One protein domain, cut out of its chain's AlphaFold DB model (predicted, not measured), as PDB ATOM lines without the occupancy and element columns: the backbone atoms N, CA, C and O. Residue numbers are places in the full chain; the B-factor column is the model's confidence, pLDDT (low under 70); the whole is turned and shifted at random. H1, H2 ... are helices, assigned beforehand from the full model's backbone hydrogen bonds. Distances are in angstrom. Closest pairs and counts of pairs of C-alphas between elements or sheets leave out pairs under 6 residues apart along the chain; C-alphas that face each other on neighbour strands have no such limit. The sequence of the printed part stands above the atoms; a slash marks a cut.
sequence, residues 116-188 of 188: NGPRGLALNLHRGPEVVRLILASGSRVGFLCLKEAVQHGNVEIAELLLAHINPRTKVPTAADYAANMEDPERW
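AT A GLANCE: This is residues 116 to 188 of the 188 residues of an uncharacterized protein of Zymoseptoria tritici ST99CH_1A5 (UniProt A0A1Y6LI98). Four short helices, H1 to H4, lie side by side on nearly parallel lines and make a small block, in which H1 and H3 point one way and H2 and H4 the other. The fifth helix, H5, is set off from this block beyond the link of residues 166 to 174 and touches no helix, and the residues after it fold back toward the region where the printed part begins. The printed part has 73 residues with five named helices, in the order H1, H2, H3, H4, H5, and no named strand; the class is all helix. It is compact, with a radius of gyration of the C-alphas of 11.9 A, and the C-alphas span 33 by 22 by 22 A along their three main axes.

HOW THE PARTS SIT: H1, residues 117 to 123, touches H3, residues 144 to 152, at a shallow tilt of 14 degrees, the same way; their closest C-alphas, those of Ala 122 and Cys 146, are 4.4 A apart. H1 is close to but not clearly touching H2, residues 129 to 137, with the C-alphas of Leu 121 and Ile 135 closest at 7.2 A; the two run opposite ways at a shallow tilt of 7 degrees. H2 touches H4, residues 156 to 165, through Pro 129 and Ile 158, whose C-alphas are the closest at 5.9 A, with a shallow tilt of 9 degrees, the same way. H3 and H4 touch and form a helical hairpin, opposite ways at a shallow tilt of 16 degrees, with the C-alphas of Ala 150 and Ala 159 closest at 5.3 A. H1 and H4 are apart, and so are H2 and H3. H5, residues 175 to 181, is apart from H1, H2, H3 and H4. In H1, H2, H3, H4 and H5 every O i to N i+4 pair is within hydrogen-bond range.

IN THESE COORDINATES: H1 begins at C-alpha 117 at (9.274, 16.631, 28.766) and is 10.3 A long from first to last C-alpha. H2 measures 12.1 A and H3 12.3 A. H4, the longest helix with 10 residues, runs 14.5 A from C-alpha 156 at (-12.148, 16.230, 26.030) to C-alpha 165. H5 measures 10.0 A and ends at C-alpha 181 at (13.078, 22.298, 16.511).

THE WHOLE: The two C-alphas farthest apart are those of Glu 130 and Ala 176, at 34.4 A, while the first and last printed C-alphas, those of Asn 116 and Trp 188, are 9.9 A apart. Residue 188 is the chain's last residue. The printed part has no cut. The links from H1 to H2 and from H3 to H4 are tight, those from H2 to H3 and from H4 to H5 are short, and no link is long. The mean pLDDT of the printed part is 84.8; residues 178 to 188 are under 70.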
ATOM      1  N   ASN A 116       9.817  11.925  29.186       88.44
ATOM      2  CA  ASN A 116      10.675  13.098  29.194       88.44
ATOM      3  C   ASN A 116      10.000  14.288  28.482       88.44
ATOM      4  O   ASN A 116       9.727  14.277  27.277       88.44
ATOM      5  N   GLY A 117       9.732  15.336  29.259       85.62
ATOM      6  CA  GLY A 117       9.274  16.631  28.766       85.62
ATOM      7  C   GLY A 117       7.871  16.651  28.127       85.62
ATOM      8  O   GLY A 117       7.175  15.636  28.012       85.62
ATOM      9  N   PRO A 118       7.420  17.840  27.686       86.81
ATOM     10  CA  PRO A 118       6.157  18.041  26.975       86.81
ATOM     11  C   PRO A 118       5.948  17.128  25.765       86.81
ATOM     12  O   PRO A 118       4.821  16.699  25.503       86.81
ATOM     13  N   ARG A 119       7.013  16.824  25.011       86.44
ATOM     14  CA  ARG A 119       6.932  15.919  23.856       86.44
ATOM     15  C   ARG A 119       6.599  14.498  24.295       86.44
ATOM     16  O   ARG A 119       5.679  13.898  23.740       86.44
ATOM     17  N   GLY A 120       7.301  13.986  25.302       90.44
ATOM     18  CA  GLY A 120       7.034  12.675  25.871       90.44
ATOM     19  C   GLY A 120       5.608  12.564  26.427       90.44
ATOM     20  O   GLY A 120       4.919  11.573  26.166       90.44
ATOM     21  N   LEU A 121       5.119  13.607  27.111       93.56
ATOM     22  CA  LEU A 121       3.726  13.684  27.568       93.56
ATOM     23  C   LEU A 121       2.737  13.636  26.392       93.56
ATOM     24  O   LEU A 121       1.795  12.844  26.421       93.56
ATOM     25  N   ALA A 122       2.957  14.433  25.341       91.75
ATOM     26  CA  ALA A 122       2.073  14.473  24.173       91.75
ATOM     27  C   ALA A 122       1.933  13.099  23.489       91.75
ATOM     28  O   ALA A 122       0.827  12.684  23.147       91.75
ATOM     29  N   LEU A 123       3.034  12.347  23.373       90.62
ATOM     30  CA  LEU A 123       3.036  10.994  22.802       90.62
ATOM     31  C   LEU A 123       2.241   9.977  23.640       90.62
ATOM     32  O   LEU A 123       1.809   8.947  23.120       90.62
ATOM     33  N   ASN A 124       2.015  10.256  24.926       93.38
ATOM     34  CA  ASN A 124       1.399   9.324  25.871       93.38
ATOM     35  C   ASN A 124      -0.012   9.712  26.330       93.38
ATOM     36  O   ASN A 124      -0.577   9.032  27.184       93.38
ATOM     37  N   LEU A 125      -0.642  10.723  25.726       94.44
ATOM     38  CA  LEU A 125      -2.015  11.112  26.077       94.44
ATOM     39  C   LEU A 125      -3.031   9.982  25.848       94.44
ATOM     40  O   LEU A 125      -3.974   9.808  26.615       94.44
ATOM     41  N   HIS A 126      -2.805   9.133  24.846       91.38
ATOM     42  CA  HIS A 126      -3.669   7.988  24.550       91.38
ATOM     43  C   HIS A 126      -3.693   6.911  25.656       91.38
ATOM     44  O   HIS A 126      -4.498   5.985  25.588       91.38
ATOM     45  N   ARG A 127      -2.817   6.994  26.670       90.88
ATOM     46  CA  ARG A 127      -2.791   6.061  27.812       90.88
ATOM     47  C   ARG A 127      -3.967   6.250  28.772       90.88
ATOM     48  O   ARG A 127      -4.202   5.384  29.610       90.88
ATOM     49  N   GLY A 128      -4.710   7.342  28.616       91.62
ATOM     50  CA  GLY A 128      -5.909   7.639  29.379       91.62
ATOM     51  C   GLY A 128      -5.665   8.599  30.549       91.62
ATOM     52  O   GLY A 128      -4.519   8.845  30.939       91.62
ATOM     53  N   PRO A 129      -6.746   9.153  31.124       94.50
ATOM     54  CA  PRO A 129      -6.670  10.273  32.062       94.50
ATOM     55  C   PRO A 129      -5.909   9.964  33.353       94.50
ATOM     56  O   PRO A 129      -5.229  10.830  33.891       94.50
ATOM     57  N   GLU A 130      -5.993   8.731  33.852       95.12
ATOM     58  CA  GLU A 130      -5.295   8.313  35.071       95.12
ATOM     59  C   GLU A 130      -3.771   8.370  34.915       95.12
ATOM     60  O   GLU A 130      -3.081   8.935  35.762       95.12
ATOM     61  N   VAL A 131      -3.248   7.867  33.794       95.19
ATOM     62  CA  VAL A 131      -1.811   7.919  33.497       95.19
ATOM     63  C   VAL A 131      -1.365   9.356  33.246       95.19
ATOM     64  O   VAL A 131      -0.320   9.763  33.744       95.19
ATOM     65  N   VAL A 132      -2.167  10.158  32.541       96.31
ATOM     66  CA  VAL A 132      -1.857  11.583  32.343       96.31
ATOM     67  C   VAL A 132      -1.810  12.328  33.679       96.31
ATOM     68  O   VAL A 132      -0.893  13.116  33.889       96.31
ATOM     69  N   ARG A 133      -2.725  12.049  34.617       96.81
ATOM     70  CA  ARG A 133      -2.684  12.631  35.969       96.81
ATOM     71  C   ARG A 133      -1.400  12.272  36.714       96.81
ATOM     72  O   ARG A 133      -0.812  13.163  37.317       96.81
ATOM     73  N   LEU A 134      -0.935  11.021  36.632       97.00
ATOM     74  CA  LEU A 134       0.356  10.625  37.212       97.00
ATOM     75  C   LEU A 134       1.514  11.431  36.612       97.00
ATOM     76  O   LEU A 134       2.318  11.994  37.348       97.00
ATOM     77  N   ILE A 135       1.567  11.525  35.281       96.12
ATOM     78  CA  ILE A 135       2.623  12.254  34.566       96.12
ATOM     79  C   ILE A 135       2.628  13.747  34.939       96.12
ATOM     80  O   ILE A 135       3.684  14.349  35.110       96.12
ATOM     81  N   LEU A 136       1.455  14.368  35.076       95.56
ATOM     82  CA  LEU A 136       1.355  15.772  35.486       95.56
ATOM     83  C   LEU A 136       1.762  15.968  36.950       95.56
ATOM     84  O   LEU A 136       2.457  16.932  37.267       95.56
ATOM     85  N   ALA A 137       1.381  15.039  37.832       94.88
ATOM     86  CA  ALA A 137       1.742  15.079  39.246       94.88
ATOM     87  C   ALA A 137       3.257  14.958  39.482       94.88
ATOM     88  O   ALA A 137       3.756  15.517  40.457       94.88
ATOM     89  N   SER A 138       4.003  14.308  38.578       93.00
ATOM     90  CA  SER A 138       5.473  14.269  38.638       93.00
ATOM     91  C   SER A 138       6.153  15.574  38.206       93.00
ATOM     92  O   SER A 138       7.375  15.687  38.277       93.00
ATOM     93  N   GLY A 139       5.378  16.582  37.788       89.94
ATOM     94  CA  GLY A 139       5.888  17.888  37.374       89.94
ATOM     95  C   GLY A 139       6.166  18.004  35.875       89.94
ATOM     96  O   GLY A 139       6.824  18.957  35.450       89.94
ATOM     97  N   SER A 140       5.664  17.071  35.059       90.75
ATOM     98  CA  SER A 140       5.791  17.173  33.603       90.75
ATOM     99  C   SER A 140       5.148  18.455  33.089       90.75
ATOM    100  O   SER A 140       3.989  18.767  33.370       90.75
ATOM    101  N   ARG A 141       5.908  19.211  32.296       89.88
ATOM    102  CA  ARG A 141       5.440  20.474  31.728       89.88
ATOM    103  C   ARG A 141       4.405  20.205  30.638       89.88
ATOM    104  O   ARG A 141       4.633  19.402  29.737       89.88
ATOM    105  N   VAL A 142       3.301  20.946  30.671       92.06
ATOM    106  CA  VAL A 142       2.327  20.957  29.576       92.06
ATOM    107  C   VAL A 142       2.761  21.974  28.526       92.06
ATOM    108  O   VAL A 142       2.888  23.169  28.807       92.06
ATOM    109  N   GLY A 143       2.987  21.494  27.305       87.50
ATOM    110  CA  GLY A 143       3.294  22.318  26.139       87.50
ATOM    111  C   GLY A 143       2.112  22.439  25.181       87.50
ATOM    112  O   GLY A 143       1.132  21.698  25.267       87.50
ATOM    113  N   PHE A 144       2.239  23.337  24.200       85.44
ATOM    114  CA  PHE A 144       1.260  23.487  23.116       85.44
ATOM    115  C   PHE A 144       0.970  22.159  22.396       85.44
ATOM    116  O   PHE A 144      -0.181  21.872  22.069       85.44
ATOM    117  N   LEU A 145       2.003  21.332  22.184       86.56
ATOM    118  CA  LEU A 145       1.861  20.039  21.516       86.56
ATOM    119  C   LEU A 145       0.881  19.117  22.255       86.56
ATOM    120  O   LEU A 145       0.064  18.477  21.608       86.56
ATOM    121  N   CYS A 146       0.894  19.105  23.592       91.44
ATOM    122  CA  CYS A 146      -0.025  18.286  24.380       91.44
ATOM    123  C   CYS A 146      -1.490  18.670  24.102       91.44
ATOM    124  O   CYS A 146      -2.328  17.802  23.874       91.44
ATOM    125  N   LEU A 147      -1.795  19.973  24.077       91.81
ATOM    126  CA  LEU A 147      -3.148  20.464  23.794       91.81
ATOM    127  C   LEU A 147      -3.582  20.147  22.364       91.81
ATOM    128  O   LEU A 147      -4.700  19.681  22.151       91.81
ATOM    129  N   LYS A 148      -2.691  20.368  21.388       89.25
ATOM    130  CA  LYS A 148      -2.949  20.034  19.985       89.25
ATOM    131  C   LYS A 148      -3.306  18.552  19.837       89.25
ATOM    132  O   LYS A 148      -4.335  18.248  19.244       89.25
ATOM    133  N   GLU A 149      -2.496  17.660  20.403       91.44
ATOM    134  CA  GLU A 149      -2.718  16.214  20.321       91.44
ATOM    135  C   GLU A 149      -4.026  15.790  21.005       91.44
ATOM    136  O   GLU A 149      -4.800  15.029  20.420       91.44
ATOM    137  N   ALA A 150      -4.327  16.316  22.199       94.06
ATOM    138  CA  ALA A 150      -5.578  16.016  22.904       94.06
ATOM    139  C   ALA A 150      -6.818  16.414  22.085       94.06
ATOM    140  O   ALA A 150      -7.765  15.633  21.972       94.06
ATOM    141  N   VAL A 151      -6.793  17.607  21.476       91.94
ATOM    142  CA  VAL A 151      -7.891  18.123  20.647       91.94
ATOM    143  C   VAL A 151      -8.024  17.341  19.341       91.94
ATOM    144  O   VAL A 151      -9.138  16.982  18.967       91.94
ATOM    145  N   GLN A 152      -6.915  17.029  18.661       91.56
ATOM    146  CA  GLN A 152      -6.935  16.263  17.407       91.56
ATOM    147  C   GLN A 152      -7.548  14.869  17.575       91.56
ATOM    148  O   GLN A 152      -8.233  14.392  16.674       91.56
ATOM    149  N   HIS A 153      -7.345  14.244  18.734       89.69
ATOM    150  CA  HIS A 153      -7.919  12.940  19.063       89.69
ATOM    151  C   HIS A 153      -9.298  13.032  19.741       89.69
ATOM    152  O   HIS A 153      -9.856  12.004  20.122       89.69
ATOM    153  N   GLY A 154      -9.853  14.239  19.913       91.56
ATOM    154  CA  GLY A 154     -11.170  14.454  20.520       91.56
ATOM    155  C   GLY A 154     -11.258  14.063  22.000       91.56
ATOM    156  O   GLY A 154     -12.350  13.786  22.494       91.56
ATOM    157  N   ASN A 155     -10.133  14.013  22.720       92.31
ATOM    158  CA  ASN A 155     -10.115  13.591  24.116       92.31
ATOM    159  C   ASN A 155     -10.391  14.779  25.048       92.31
ATOM    160  O   ASN A 155      -9.467  15.428  25.540       92.31
ATOM    161  N   VAL A 156     -11.678  15.067  25.259       95.06
ATOM    162  CA  VAL A 156     -12.148  16.230  26.030       95.06
ATOM    163  C   VAL A 156     -11.622  16.220  27.467       95.06
ATOM    164  O   VAL A 156     -11.057  17.220  27.896       95.06
ATOM    165  N   GLU A 157     -11.711  15.089  28.178       96.50
ATOM    166  CA  GLU A 157     -11.242  14.995  29.574       96.50
ATOM    167  C   GLU A 157      -9.739  15.295  29.683       96.50
ATOM    168  O   GLU A 157      -9.298  16.030  30.567       96.50
ATOM    169  N   ILE A 158      -8.931  14.761  28.761       97.06
ATOM    170  CA  ILE A 158      -7.493  15.043  28.748       97.06
ATOM    171  C   ILE A 158      -7.224  16.500  28.365       97.06
ATOM    172  O   ILE A 158      -6.343  17.118  28.955       97.06
ATOM    173  N   ALA A 159      -7.967  17.074  27.418       95.75
ATOM    174  CA  ALA A 159      -7.807  18.477  27.048       95.75
ATOM    175  C   ALA A 159      -8.089  19.410  28.239       95.75
ATOM    176  O   ALA A 159      -7.289  20.303  28.514       95.75
ATOM    177  N   GLU A 160      -9.169  19.168  28.985       95.75
ATOM    178  CA  GLU A 160      -9.500  19.904  30.211       95.75
ATOM    179  C   GLU A 160      -8.406  19.754  31.274       95.75
ATOM    180  O   GLU A 160      -7.949  20.745  31.850       95.75
ATOM    181  N   LEU A 161      -7.920  18.527  31.481       96.69
ATOM    182  CA  LEU A 161      -6.841  18.245  32.422       96.69
ATOM    183  C   LEU A 161      -5.553  19.004  32.063       96.69
ATOM    184  O   LEU A 161      -4.919  19.594  32.938       96.69
ATOM    185  N   LEU A 162      -5.174  19.022  30.784       95.75
ATOM    186  CA  LEU A 162      -3.994  19.742  30.305       95.75
ATOM    187  C   LEU A 162      -4.168  21.262  30.421       95.75
ATOM    188  O   LEU A 162      -3.230  21.946  30.827       95.75
ATOM    189  N   LEU A 163      -5.354  21.798  30.116       93.94
ATOM    190  CA  LEU A 163      -5.664  23.223  30.281       93.94
ATOM    191  C   LEU A 163      -5.573  23.671  31.744       93.94
ATOM    192  O   LEU A 163      -5.137  24.787  32.008       93.94
ATOM    193  N   ALA A 164      -5.915  22.801  32.697       94.56
ATOM    194  CA  ALA A 164      -5.768  23.095  34.121       94.56
ATOM    195  C   ALA A 164      -4.297  23.170  34.588       94.56
ATOM    196  O   ALA A 164      -4.020  23.776  35.620       94.56
ATOM    197  N   HIS A 165      -3.358  22.575  33.841       94.06
ATOM    198  CA  HIS A 165      -1.940  22.470  34.222       94.06
ATOM    199  C   HIS A 165      -0.989  23.265  33.315       94.06
ATOM    200  O   HIS A 165       0.202  23.381  33.616       94.06
ATOM    201  N   ILE A 166      -1.470  23.813  32.195       91.25
ATOM    202  CA  ILE A 166      -0.627  24.600  31.297       91.25
ATOM    203  C   ILE A 166      -0.229  25.926  31.937       91.25
ATOM    204  O   ILE A 166      -1.049  26.646  32.503       91.25
ATOM    205  N   ASN A 167       1.049  26.288  31.807       86.44
ATOM    206  CA  ASN A 167       1.487  27.636  32.137       86.44
ATOM    207  C   ASN A 167       0.805  28.621  31.163       86.44
ATOM    208  O   ASN A 167       1.029  28.513  29.957       86.44
ATOM    209  N   PRO A 168       0.030  29.615  31.636       81.56
ATOM    210  CA  PRO A 168      -0.654  30.567  30.755       81.56
ATOM    211  C   PRO A 168       0.294  31.393  29.873       81.56
ATOM    212  O   PRO A 168      -0.127  31.979  28.881       81.56
ATOM    213  N   ARG A 169       1.583  31.456  30.234       82.88
ATOM    214  CA  ARG A 169       2.642  32.115  29.458       82.88
ATOM    215  C   ARG A 169       3.330  31.180  28.461       82.88
ATOM    216  O   ARG A 169       4.280  31.607  27.807       82.88
ATOM    217  N   THR A 170       2.909  29.918  28.358       79.31
ATOM    218  CA  THR A 170       3.429  28.988  27.353       79.31
ATOM    219  C   THR A 170       3.180  29.575  25.968       79.31
ATOM    220  O   THR A 170       2.041  29.753  25.540       79.31
ATOM    221  N   LYS A 171       4.269  29.900  25.269       73.19
ATOM    222  CA  LYS A 171       4.227  30.448  23.915       73.19
ATOM    223  C   LYS A 171       3.643  29.404  22.960       73.19
ATOM    224  O   LYS A 171       4.075  28.252  22.965       73.19
ATOM    225  N   VAL A 172       2.708  29.823  22.107       75.25
ATOM    226  CA  VAL A 172       2.314  29.040  20.928       75.25
ATOM    227  C   VAL A 172       3.480  29.084  19.930       75.25
ATOM    228  O   VAL A 172       3.866  30.183  19.519       75.25
ATOM    229  N   PRO A 173       4.076  27.936  19.560       72.31
ATOM    230  CA  PRO A 173       5.212  27.897  18.649       72.31
ATOM    231  C   PRO A 173       4.862  28.527  17.297       72.31
ATOM    232  O   PRO A 173       3.836  28.223  16.690       72.31
ATOM    233  N   THR A 174       5.726  29.416  16.825       78.44
ATOM    234  CA  THR A 174       5.664  30.004  15.483       78.44
ATOM    235  C   THR A 174       6.197  29.024  14.438       78.44
ATOM    236  O   THR A 174       6.882  28.058  14.773       78.44
ATOM    237  N   ALA A 175       5.957  29.286  13.150       73.19
ATOM    238  CA  ALA A 175       6.537  28.482  12.066       73.19
ATOM    239  C   ALA A 175       8.078  28.412  12.131       73.19
ATOM    240  O   ALA A 175       8.660  27.368  11.843       73.19
ATOM    241  N   ALA A 176       8.734  29.492  12.571       75.06
ATOM    242  CA  ALA A 176      10.180  29.521  12.787       75.06
ATOM    243  C   ALA A 176      10.612  28.640  13.971       75.06
ATOM    244  O   ALA A 176      11.614  27.936  13.870       75.06
ATOM    245  N   ASP A 177       9.833  28.626  15.062       70.62
ATOM    246  CA  ASP A 177      10.082  27.720  16.188       70.62
ATOM    247  C   ASP A 177       9.970  26.255  15.720       70.62
ATOM    248  O   ASP A 177      10.812  25.434  16.060       70.62
ATOM    249  N   TYR A 178       8.985  25.908  14.886       66.38
ATOM    250  CA  TYR A 178       8.873  24.554  14.323       66.38
ATOM    251  C   TYR A 178      10.082  24.149  13.473       66.38
ATOM    252  O   TYR A 178      10.592  23.043  13.640       66.38
ATOM    253  N   ALA A 179      10.554  25.038  12.595       68.50
ATOM    254  CA  ALA A 179      11.702  24.769  11.732       68.50
ATOM    255  C   ALA A 179      12.989  24.520  12.539       68.50
ATOM    256  O   ALA A 179      13.679  23.538  12.291       68.50
ATOM    257  N   ALA A 180      13.259  25.343  13.556       63.97
ATOM    258  CA  ALA A 180      14.448  25.219  14.405       63.97
ATOM    259  C   ALA A 180      14.428  23.995  15.340       63.97
ATOM    260  O   ALA A 180      15.461  23.605  15.873       63.97
ATOM    261  N   ASN A 181      13.255  23.408  15.576       60.56
ATOM    262  CA  ASN A 181      13.078  22.298  16.511       60.56
ATOM    263  C   ASN A 181      13.034  20.921  15.839       60.56
ATOM    264  O   ASN A 181      13.127  19.907  16.525       60.56
ATOM    265  N   MET A 182      12.931  20.863  14.509       56.44
ATOM    266  CA  MET A 182      13.214  19.623  13.774       56.44
ATOM    267  C   MET A 182      14.685  19.194  13.929       56.44
ATOM    268  O   MET A 182      15.014  18.045  13.653       56.44
ATOM    269  N   GLU A 183      15.547  20.102  14.399       52.19
ATOM    270  CA  GLU A 183      16.985  19.899  14.593       52.19
ATOM    271  C   GLU A 183      17.376  19.570  16.054       52.19
ATOM    272  O   GLU A 183      18.461  19.037  16.267       52.19
ATOM    273  N   ASP A 184      16.509  19.824  17.052       54.47
ATOM    274  CA  ASP A 184      16.793  19.595  18.486       54.47
ATOM    275  C   ASP A 184      15.564  19.050  19.259       54.47
ATOM    276  O   ASP A 184      14.657  19.810  19.627       54.47
ATOM    277  N   PRO A 185      15.522  17.732  19.532       49.00
ATOM    278  CA  PRO A 185      14.421  17.070  20.231       49.00
ATOM    279  C   PRO A 185      14.228  17.457  21.705       49.00
ATOM    280  O   PRO A 185      13.148  17.182  22.231       49.00
ATOM    281  N   GLU A 186      15.232  18.041  22.373       51.03
ATOM    282  CA  GLU A 186      15.169  18.376  23.810       51.03
ATOM    283  C   GLU A 186      14.636  19.790  24.082       51.03
ATOM    284  O   GLU A 186      14.394  20.174  25.225       51.03
ATOM    285  N   ARG A 187      14.420  20.588  23.032       54.94
ATOM    286  CA  ARG A 187      14.119  22.020  23.151       54.94
ATOM    287  C   ARG A 187      12.668  22.355  23.546       54.94
ATOM    288  O   ARG A 187      12.346  23.537  23.687       54.94
ATOM    289  N   TRP A 188      11.796  21.354  23.722       50.69
ATOM    290  CA  TRP A 188      10.380  21.524  24.100       50.69
ATOM    291  C   TRP A 188      10.142  21.145  25.552       50.69
ATOM    292  O   TRP A 188      10.318  19.949  25.858       50.69
TER     293      TRP A 188